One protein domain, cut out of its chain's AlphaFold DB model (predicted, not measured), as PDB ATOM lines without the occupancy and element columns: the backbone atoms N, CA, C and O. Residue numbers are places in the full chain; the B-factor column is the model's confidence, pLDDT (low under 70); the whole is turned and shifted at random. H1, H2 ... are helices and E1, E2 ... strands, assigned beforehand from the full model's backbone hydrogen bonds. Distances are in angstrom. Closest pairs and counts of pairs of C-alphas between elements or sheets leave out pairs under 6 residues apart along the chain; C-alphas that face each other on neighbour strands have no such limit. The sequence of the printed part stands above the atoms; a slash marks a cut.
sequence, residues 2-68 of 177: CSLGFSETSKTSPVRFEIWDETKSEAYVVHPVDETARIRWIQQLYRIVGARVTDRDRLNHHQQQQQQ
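This is residues 2 to 68 of the 177 residues of an uncharacterized protein of Gongylonema pulchrum (UniProt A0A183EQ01). A small antiparallel sheet of three short strands has one long helix, H1, running slantwise over one face; residues 38 to 49 of H1 pack on the sheet, and residues 53 to 68 stick out past it as a free arm. The printed part has 67 residues, with three named strands and one named helix in the order E1, E2, E3, H1. The strands run E1, E2, E3 across the sheet as a meander, each the antiparallel neighbour of the one before, and with the helix on one face they form two layers of mixed class. The whole is loose, with a radius of gyration of the C-alphas of 15.7 A, and flat, spanning 51 by 27 by 13 A.

E2, residues 17 to 21, measures 14.1 A. E1, residues 4 to 7, begins at C-alpha 4 (26.283, 20.598, 50.321) and measures 10.6 A; E3, residues 27 to 30, measures 9.7 A. H1, residues 35 to 68, runs 50.1 A from C-alpha 35 (5.662, 26.603, 45.417) to C-alpha 68 (46.231, -1.106, 35.487).

E1 and E2 form a hairpin at 156 degrees, with N 5 and O 20 2.9 A apart, within hydrogen-bond range. E2 and E3 form another at 153 degrees, with N 28 and O 19 at 2.8 A. H1 is on the sheet at a height of 10.2 A, over E1 and E2, and stands at 39 degrees to E1 on the local plane. The closest C-alphas of E1 and H1 are those of Leu 4 and Val 49, 7.1 A apart. In H1, 28 of 30 O i to N i+4 pairs are within hydrogen-bond range.

The C-alphas farthest apart, of Val 33 and Gln 68, are 52.2 A apart. The printed part has no cut, and no link is long. Without residues 53 to 68, the body spans 29 by 23 by 13 A. Residue 2 and residues 51 to 68 have pLDDT under 70; the mean of the printed part is 80.5.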
ATOM      1  N   CYS A   2      33.990  21.189  49.399       58.97
ATOM      2  CA  CYS A   2      32.822  21.324  50.279       58.97
ATOM      3  C   CYS A   2      31.598  20.683  49.610       58.97
ATOM      4  O   CYS A   2      31.176  21.148  48.548       58.97
ATOM      5  N   SER A   3      31.075  19.593  50.174       73.81
ATOM      6  CA  SER A   3      29.773  19.050  49.777       73.81
ATOM      7  C   SER A   3      28.643  19.859  50.431       73.81
ATOM      8  O   SER A   3      28.822  20.423  51.508       73.81
ATOM      9  N   LEU A   4      27.483  19.949  49.780       83.81
ATOM     10  CA  LEU A   4      26.283  20.598  50.321       83.81
ATOM     11  C   LEU A   4      25.213  19.529  50.547       83.81
ATOM     12  O   LEU A   4      24.993  18.680  49.682       83.81
ATOM     13  N   GLY A   5      24.544  19.582  51.695       89.81
ATOM     14  CA  GLY A   5      23.336  18.812  51.975       89.81
ATOM     15  C   GLY A   5      22.099  19.706  51.938       89.81
ATOM     16  O   GLY A   5      22.199  20.921  52.094       89.81
ATOM     17  N   PHE A   6      20.928  19.113  51.712       93.50
ATOM     18  CA  PHE A   6      19.667  19.851  51.731       93.50
ATOM     19  C   PHE A   6      18.488  18.978  52.174       93.50
ATOM     20  O   PHE A   6      18.550  17.750  52.111       93.50
ATOM     21  N   SER A   7      17.416  19.633  52.621       94.75
ATOM     22  CA  SER A   7      16.118  19.043  52.962       94.75
ATOM     23  C   SER A   7      15.021  19.780  52.207       94.75
ATOM     24  O   SER A   7      15.013  21.010  52.179       94.75
ATOM     25  N   GLU A   8      14.070  19.039  51.636       95.38
ATOM     26  CA  GLU A   8      12.944  19.595  50.870       95.38
ATOM     27  C   GLU A   8      12.018  20.485  51.699       95.38
ATOM     28  O   GLU A   8      11.334  21.363  51.166       95.38
ATOM     29  N   THR A   9      11.988  20.234  53.006       93.62
ATOM     30  CA  THR A   9      11.188  20.980  53.971       93.62
ATOM     31  C   THR A   9      12.067  21.479  55.107       93.62
ATOM     32  O   THR A   9      13.029  20.819  55.510       93.62
ATOM     33  N   SER A  10      11.736  22.660  55.627       92.19
ATOM     34  CA  SER A  10      12.315  23.154  56.870       92.19
ATOM     35  C   SER A  10      11.562  22.585  58.065       92.19
ATOM     36  O   SER A  10      10.345  22.402  58.019       92.19
ATOM     37  N   LYS A  11      12.261  22.428  59.191       90.62
ATOM     38  CA  LYS A  11      11.646  22.069  60.482       90.62
ATOM     39  C   LYS A  11      10.572  23.062  60.923       90.62
ATOM     40  O   LYS A  11       9.672  22.712  61.676       90.62
ATOM     41  N   THR A  12      10.694  24.308  60.474       88.31
ATOM     42  CA  THR A  12       9.797  25.404  60.853       88.31
ATOM     43  C   THR A  12       8.642  25.597  59.879       88.31
ATOM     44  O   THR A  12       7.671  26.273  60.216       88.31
ATOM     45  N   SER A  13       8.735  25.059  58.657       91.81
ATOM     46  CA  SER A  13       7.741  25.308  57.617       91.81
ATOM     47  C   SER A  13       7.881  24.358  56.420       91.81
ATOM     48  O   SER A  13       8.979  24.242  55.867       91.81
ATOM     49  N   PRO A  14       6.775  23.766  55.931       92.56
ATOM     50  CA  PRO A  14       6.797  22.909  54.747       92.56
ATOM     51  C   PRO A  14       6.961  23.692  53.435       92.56
ATOM     52  O   PRO A  14       7.359  23.109  52.435       92.56
ATOM     53  N   VAL A  15       6.691  25.004  53.425       93.19
ATOM     54  CA  VAL A  15       6.871  25.864  52.233       93.19
ATOM     55  C   VAL A  15       8.290  26.427  52.117       93.19
ATOM     56  O   VAL A  15       8.599  27.187  51.203       93.19
ATOM     57  N   ARG A  16       9.165  26.087  53.065       93.06
ATOM     58  CA  ARG A  16      10.582  26.457  53.088       93.06
ATOM     59  C   ARG A  16      11.423  25.209  52.927       93.06
ATOM     60  O   ARG A  16      10.960  24.122  53.247       93.06
ATOM     61  N   PHE A  17      12.659  25.377  52.490       94.06
ATOM     62  CA  PHE A  17      13.621  24.285  52.405       94.06
ATOM     63  C   PHE A  17      14.920  24.668  53.113       94.06
ATOM     64  O   PHE A  17      15.162  25.847  53.373       94.06
ATOM     65  N   GLU A  18      15.732  23.680  53.475       94.38
ATOM     66  CA  GLU A  18      16.977  23.887  54.222       94.38
ATOM     67  C   GLU A  18      18.176  23.428  53.400       94.38
ATOM     68  O   GLU A  18      18.113  22.396  52.734       94.38
ATOM     69  N   ILE A  19      19.269  24.185  53.462       92.75
ATOM     70  CA  ILE A  19      20.568  23.822  52.889       92.75
ATOM     71  C   ILE A  19      21.613  23.948  53.992       92.75
ATOM     72  O   ILE A  19      21.557  24.881  54.789       92.75
ATOM     73  N   TRP A  20      22.574  23.037  54.031       91.50
ATOM     74  CA  TRP A  20      23.690  23.080  54.968       91.50
ATOM     75  C   TRP A  20      24.985  22.630  54.304       91.50
ATOM     76  O   TRP A  20      24.983  21.918  53.294       91.50
ATOM     77  N   ASP A  21      26.105  23.042  54.881       86.88
ATOM     78  CA  ASP A  21      27.423  22.563  54.482       86.88
ATOM     79  C   ASP A  21      27.681  21.130  54.987       86.88
ATOM     80  O   ASP A  21      27.026  20.639  55.902       86.88
ATOM     81  N   GLU A  22      28.656  20.428  54.416       83.94
ATOM     82  CA  GLU A  22      28.998  19.046  54.793       83.94
ATOM     83  C   GLU A  22      29.241  18.855  56.298       83.94
ATOM     84  O   GLU A  22      28.888  17.813  56.855       83.94
ATOM     85  N   THR A  23      29.799  19.870  56.967       84.75
ATOM     86  CA  THR A  23      30.088  19.820  58.405       84.75
ATOM     87  C   THR A  23      28.883  20.163  59.283       84.75
ATOM     88  O   THR A  23      28.942  19.963  60.496       84.75
ATOM     89  N   LYS A  24      27.779  20.631  58.683       83.88
ATOM     90  CA  LYS A  24      26.593  21.181  59.358       83.88
ATOM     91  C   LYS A  24      26.922  22.342  60.304       83.88
ATOM     92  O   LYS A  24      26.178  22.585  61.252       83.88
ATOM     93  N   SER A  25      28.040  23.021  60.067       85.50
ATOM     94  CA  SER A  25      28.439  24.215  60.811       85.50
ATOM     95  C   SER A  25      27.569  25.412  60.438       85.50
ATOM     96  O   SER A  25      27.264  26.242  61.293       85.50
ATOM     97  N   GLU A  26      27.099  25.449  59.192       85.88
ATOM     98  CA  GLU A  26      26.214  26.481  58.673       85.88
ATOM     99  C   GLU A  26      24.976  25.846  58.043       85.88
ATOM    100  O   GLU A  26      25.060  24.906  57.248       85.88
ATOM    101  N   ALA A  27      23.807  26.383  58.390       88.50
ATOM    102  CA  ALA A  27      22.532  25.970  57.830       88.50
ATOM    103  C   ALA A  27      21.672  27.194  57.513       88.50
ATOM    104  O   ALA A  27      21.541  28.113  58.321       88.50
ATOM    105  N   TYR A  28      21.054  27.171  56.340       89.56
ATOM    106  CA  TYR A  28      20.242  28.255  55.815       89.56
ATOM    107  C   TYR A  28      18.837  27.741  55.517       89.56
ATOM    108  O   TYR A  28      18.659  26.756  54.799       89.56
ATOM    109  N   VAL A  29      17.834  28.438  56.052       93.06
ATOM    110  CA  VAL A  29      16.427  28.224  55.704       93.06
ATOM    111  C   VAL A  29      16.081  29.164  54.558       93.06
ATOM    112  O   VAL A  29      16.117  30.385  54.710       93.06
ATOM    113  N   VAL A  30      15.712  28.605  53.413       91.38
ATOM    114  CA  VAL A  30      15.327  29.367  52.227       91.38
ATOM    115  C   VAL A  30      13.808  29.455  52.153       91.38
ATOM    116  O   VAL A  30      13.105  28.451  52.293       91.38
ATOM    117  N   HIS A  31      13.296  30.663  51.920       92.94
ATOM    118  CA  HIS A  31      11.876  30.924  51.698       92.94
ATOM    119  C   HIS A  31      11.635  31.342  50.239       92.94
ATOM    120  O   HIS A  31      11.892  32.494  49.886       92.94
ATOM    121  N   PRO A  32      11.192  30.411  49.376       89.12
ATOM    122  CA  PRO A  32      10.865  30.699  47.983       89.12
ATOM    123  C   PRO A  32       9.666  31.635  47.853       89.12
ATOM    124  O   PRO A  32       8.787  31.652  48.711       89.12
ATOM    125  N   VAL A  33       9.613  32.363  46.735       89.12
ATOM    126  CA  VAL A  33       8.492  33.256  46.401       89.12
ATOM    127  C   VAL A  33       7.167  32.503  46.243       89.12
ATOM    128  O   VAL A  33       6.121  33.012  46.636       89.12
ATOM    129  N   ASP A  34       7.214  31.290  45.691       90.50
ATOM    130  CA  ASP A  34       6.063  30.415  45.502       90.50
ATOM    131  C   ASP A  34       6.479  28.931  45.480       90.50
ATOM    132  O   ASP A  34       7.664  28.573  45.496       90.50
ATOM    133  N   GLU A  35       5.476  28.056  45.427       93.38
ATOM    134  CA  GLU A  35       5.662  26.603  45.417       93.38
ATOM    135  C   GLU A  35       6.368  26.100  44.145       93.38
ATOM    136  O   GLU A  35       7.154  25.154  44.190       93.38
ATOM    137  N   THR A  36       6.164  26.761  43.005       93.94
ATOM    138  CA  THR A  36       6.801  26.363  41.740       93.94
ATOM    139  C   THR A  36       8.306  26.615  41.794       93.94
ATOM    140  O   THR A  36       9.104  25.774  41.371       93.94
ATOM    141  N   ALA A  37       8.715  27.757  42.344       89.25
ATOM    142  CA  ALA A  37      10.105  28.097  42.586       89.25
ATOM    143  C   ALA A  37      10.744  27.106  43.562       89.25
ATOM    144  O   ALA A  37      11.850  26.634  43.292       89.25
ATOM    145  N   ARG A  38      10.040  26.730  44.640       92.56
ATOM    146  CA  ARG A  38      10.498  25.695  45.581       92.56
ATOM    147  C   ARG A  38      10.816  24.391  44.853       92.56
ATOM    148  O   ARG A  38      11.939  23.904  44.948       92.56
ATOM    149  N   ILE A  39       9.872  23.874  44.069       94.62
ATOM    150  CA  ILE A  39      10.035  22.615  43.328       94.62
ATOM    151  C   ILE A  39      11.249  22.677  42.387       94.62
ATOM    152  O   ILE A  39      12.063  21.753  42.379       94.62
ATOM    153  N   ARG A  40      11.422  23.775  41.637       94.06
ATOM    154  CA  ARG A  40      12.578  23.954  40.734       94.06
ATOM    155  C   ARG A  40      13.907  23.939  41.486       94.06
ATOM    156  O   ARG A  40      14.857  23.305  41.029       94.06
ATOM    157  N   TRP A  41      13.968  24.607  42.637       93.19
ATOM    158  CA  TRP A  41      15.152  24.620  43.495       93.19
ATOM    159  C   TRP A  41      15.499  23.225  44.010       93.19
ATOM    160  O   TRP A  41      16.637  22.787  43.863       93.19
ATOM    161  N   ILE A  42      14.515  22.498  44.538       93.44
ATOM    162  CA  ILE A  42      14.704  21.132  45.039       93.44
ATOM    163  C   ILE A  42      15.199  20.192  43.936       93.44
ATOM    164  O   ILE A  42      16.192  19.487  44.120       93.44
ATOM    165  N   GLN A  43      14.578  20.226  42.756       93.12
ATOM    166  CA  GLN A  43      15.016  19.421  41.611       93.12
ATOM    167  C   GLN A  43      16.456  19.745  41.197       93.12
ATOM    168  O   GLN A  43      17.244  18.844  40.905       93.12
ATOM    169  N   GLN A  44      16.823  21.026  41.188       88.50
ATOM    170  CA  GLN A  44      18.176  21.446  40.848       88.50
ATOM    171  C   GLN A  44      19.200  20.973  41.888       88.50
ATOM    172  O   GLN A  44      20.279  20.512  41.511       88.50
ATOM    173  N   LEU A  45      18.864  21.028  43.179       89.69
ATOM    174  CA  LEU A  45      19.721  20.532  44.257       89.69
ATOM    175  C   LEU A  45      19.952  19.022  44.149       89.69
ATOM    176  O   LEU A  45      21.100  18.589  44.231       89.69
ATOM    177  N   TYR A  46      18.920  18.230  43.847       89.69
ATOM    178  CA  TYR A  46      19.084  16.797  43.571       89.69
ATOM    179  C   TYR A  46      20.055  16.524  42.423       89.69
ATOM    180  O   TYR A  46      20.889  15.626  42.524       89.69
ATOM    181  N   ARG A  47      19.990  17.308  41.341       85.56
ATOM    182  CA  ARG A  47      20.916  17.163  40.208       85.56
ATOM    183  C   ARG A  47      22.348  17.481  40.610       85.56
ATOM    184  O   ARG A  47      23.250  16.742  40.245       85.56
ATOM    185  N   ILE A  48      22.555  18.560  41.358       82.25
ATOM    186  CA  ILE A  48      23.886  18.994  41.790       82.25
ATOM    187  C   ILE A  48      24.496  17.976  42.756       82.25
ATOM    188  O   ILE A  48      25.622  17.535  42.543       82.25
ATOM    189  N   VAL A  49      23.756  17.586  43.795       82.00
ATOM    190  CA  VAL A  49      24.235  16.646  44.817       82.00
ATOM    191  C   VAL A  49      24.394  15.243  44.228       82.00
ATOM    192  O   VAL A  49      25.417  14.600  44.449       82.00
ATOM    193  N   GLY A  50      23.439  14.788  43.413       71.06
ATOM    194  CA  GLY A  50      23.476  13.478  42.761       71.06
ATOM    195  C   GLY A  50      24.572  13.345  41.698       71.06
ATOM    196  O   GLY A  50      25.282  12.342  41.683       71.06
ATOM    197  N   ALA A  51      24.778  14.364  40.853       62.28
ATOM    198  CA  ALA A  51      25.832  14.340  39.833       62.28
ATOM    199  C   ALA A  51      27.236  14.251  40.451       62.28
ATOM    200  O   ALA A  51      28.102  13.541  39.943       62.28
ATOM    201  N   ARG A  52      27.454  14.904  41.601       59.59
ATOM    202  CA  ARG A  52      28.735  14.865  42.325       59.59
ATOM    203  C   ARG A  52      29.080  13.461  42.830       59.59
ATOM    204  O   ARG A  52      30.258  13.110  42.855       59.59
ATOM    205  N   VAL A  53      28.081  12.657  43.207       56.81
ATOM    206  CA  VAL A  53      28.287  11.249  43.591       56.81
ATOM    207  C   VAL A  53      28.747  10.446  42.375       56.81
ATOM    208  O   VAL A  53      29.770   9.766  42.436       56.81
ATOM    209  N   THR A  54      28.070  10.609  41.234       57.50
ATOM    210  CA  THR A  54      28.417   9.880  40.006       57.50
ATOM    211  C   THR A  54      29.763  10.290  39.413       57.50
ATOM    212  O   THR A  54      30.495   9.428  38.931       57.50
ATOM    213  N   ASP A  55      30.137  11.570  39.466       56.28
ATOM    214  CA  ASP A  55      31.425  12.037  38.938       56.28
ATOM    215  C   ASP A  55      32.598  11.595  39.815       56.28
ATOM    216  O   ASP A  55      33.653  11.233  39.293       56.28
ATOM    217  N   ARG A  56      32.417  11.539  41.142       57.50
ATOM    218  CA  ARG A  56      33.434  11.001  42.057       57.50
ATOM    219  C   ARG A  56      33.656   9.510  41.837       57.50
ATOM    220  O   ARG A  56      34.804   9.062  41.843       57.50
ATOM    221  N   ASP A  57      32.584   8.750  41.632       57.59
ATOM    222  CA  ASP A  57      32.696   7.327  41.325       57.59
ATOM    223  C   ASP A  57      33.336   7.116  39.956       57.59
ATOM    224  O   ASP A  57      34.254   6.306  39.831       57.59
ATOM    225  N   ARG A  58      32.955   7.897  38.942       56.94
ATOM    226  CA  ARG A  58      33.577   7.829  37.614       56.94
ATOM    227  C   ARG A  58      35.054   8.189  37.639       56.94
ATOM    228  O   ARG A  58      35.831   7.473  37.017       56.94
ATOM    229  N   LEU A  59      35.456   9.233  38.364       58.38
ATOM    230  CA  LEU A  59      36.860   9.621  38.510       58.38
ATOM    231  C   LEU A  59      37.665   8.545  39.248       58.38
ATOM    232  O   LEU A  59      38.755   8.202  38.796       58.38
ATOM    233  N   ASN A  60      37.126   7.962  40.325       57.62
ATOM    234  CA  ASN A  60      37.775   6.849  41.026       57.62
ATOM    235  C   ASN A  60      37.941   5.623  40.123       57.62
ATOM    236  O   ASN A  60      39.027   5.055  40.065       57.62
ATOM    237  N   HIS A  61      36.914   5.250  39.355       58.44
ATOM    238  CA  HIS A  61      37.006   4.134  38.410       58.44
ATOM    239  C   HIS A  61      37.980   4.434  37.260       58.44
ATOM    240  O   HIS A  61      38.757   3.561  36.878       58.44
ATOM    241  N   HIS A  62      38.005   5.664  36.733       57.94
ATOM    242  CA  HIS A  62      38.969   6.071  35.703       57.94
ATOM    243  C   HIS A  62      40.408   6.085  36.233       57.94
ATOM    244  O   HIS A  62      41.334   5.698  35.524       57.94
ATOM    245  N   GLN A  63      40.611   6.518  37.478       58.16
ATOM    246  CA  GLN A  63      41.926   6.544  38.114       58.16
ATOM    247  C   GLN A  63      42.407   5.129  38.470       58.16
ATOM    248  O   GLN A  63      43.590   4.831  38.315       58.16
ATOM    249  N   GLN A  64      41.499   4.230  38.862       56.47
ATOM    250  CA  GLN A  64      41.821   2.828  39.122       56.47
ATOM    251  C   GLN A  64      42.121   2.053  37.826       56.47
ATOM    252  O   GLN A  64      43.068   1.267  37.794       56.47
ATOM    253  N   GLN A  65      41.412   2.331  36.724       55.97
ATOM    254  CA  GLN A  65      41.737   1.759  35.407       55.97
ATOM    255  C   GLN A  65      43.070   2.283  34.846       55.97
ATOM    256  O   GLN A  65      43.829   1.517  34.250       55.97
ATOM    257  N   GLN A  66      43.424   3.548  35.095       56.03
ATOM    258  CA  GLN A  66      44.719   4.101  34.673       56.03
ATOM    259  C   GLN A  66      45.925   3.528  35.436       56.03
ATOM    260  O   GLN A  66      47.036   3.555  34.907       56.03
ATOM    261  N   GLN A  67      45.742   2.961  36.635       55.53
ATOM    262  CA  GLN A  67      46.823   2.240  37.326       55.53
ATOM    263  C   GLN A  67      47.071   0.838  36.751       55.53
ATOM    264  O   GLN A  67      48.193   0.343  36.843       55.53
ATOM    265  N   GLN A  68      46.072   0.212  36.118       55.97
ATOM    266  CA  GLN A  68      46.231  -1.106  35.487       55.97
ATOM    267  C   GLN A  68      46.752  -1.034  34.047       55.97
ATOM    268  O   GLN A  68      47.357  -1.985  33.557       55.97
TER     269      GLN A  68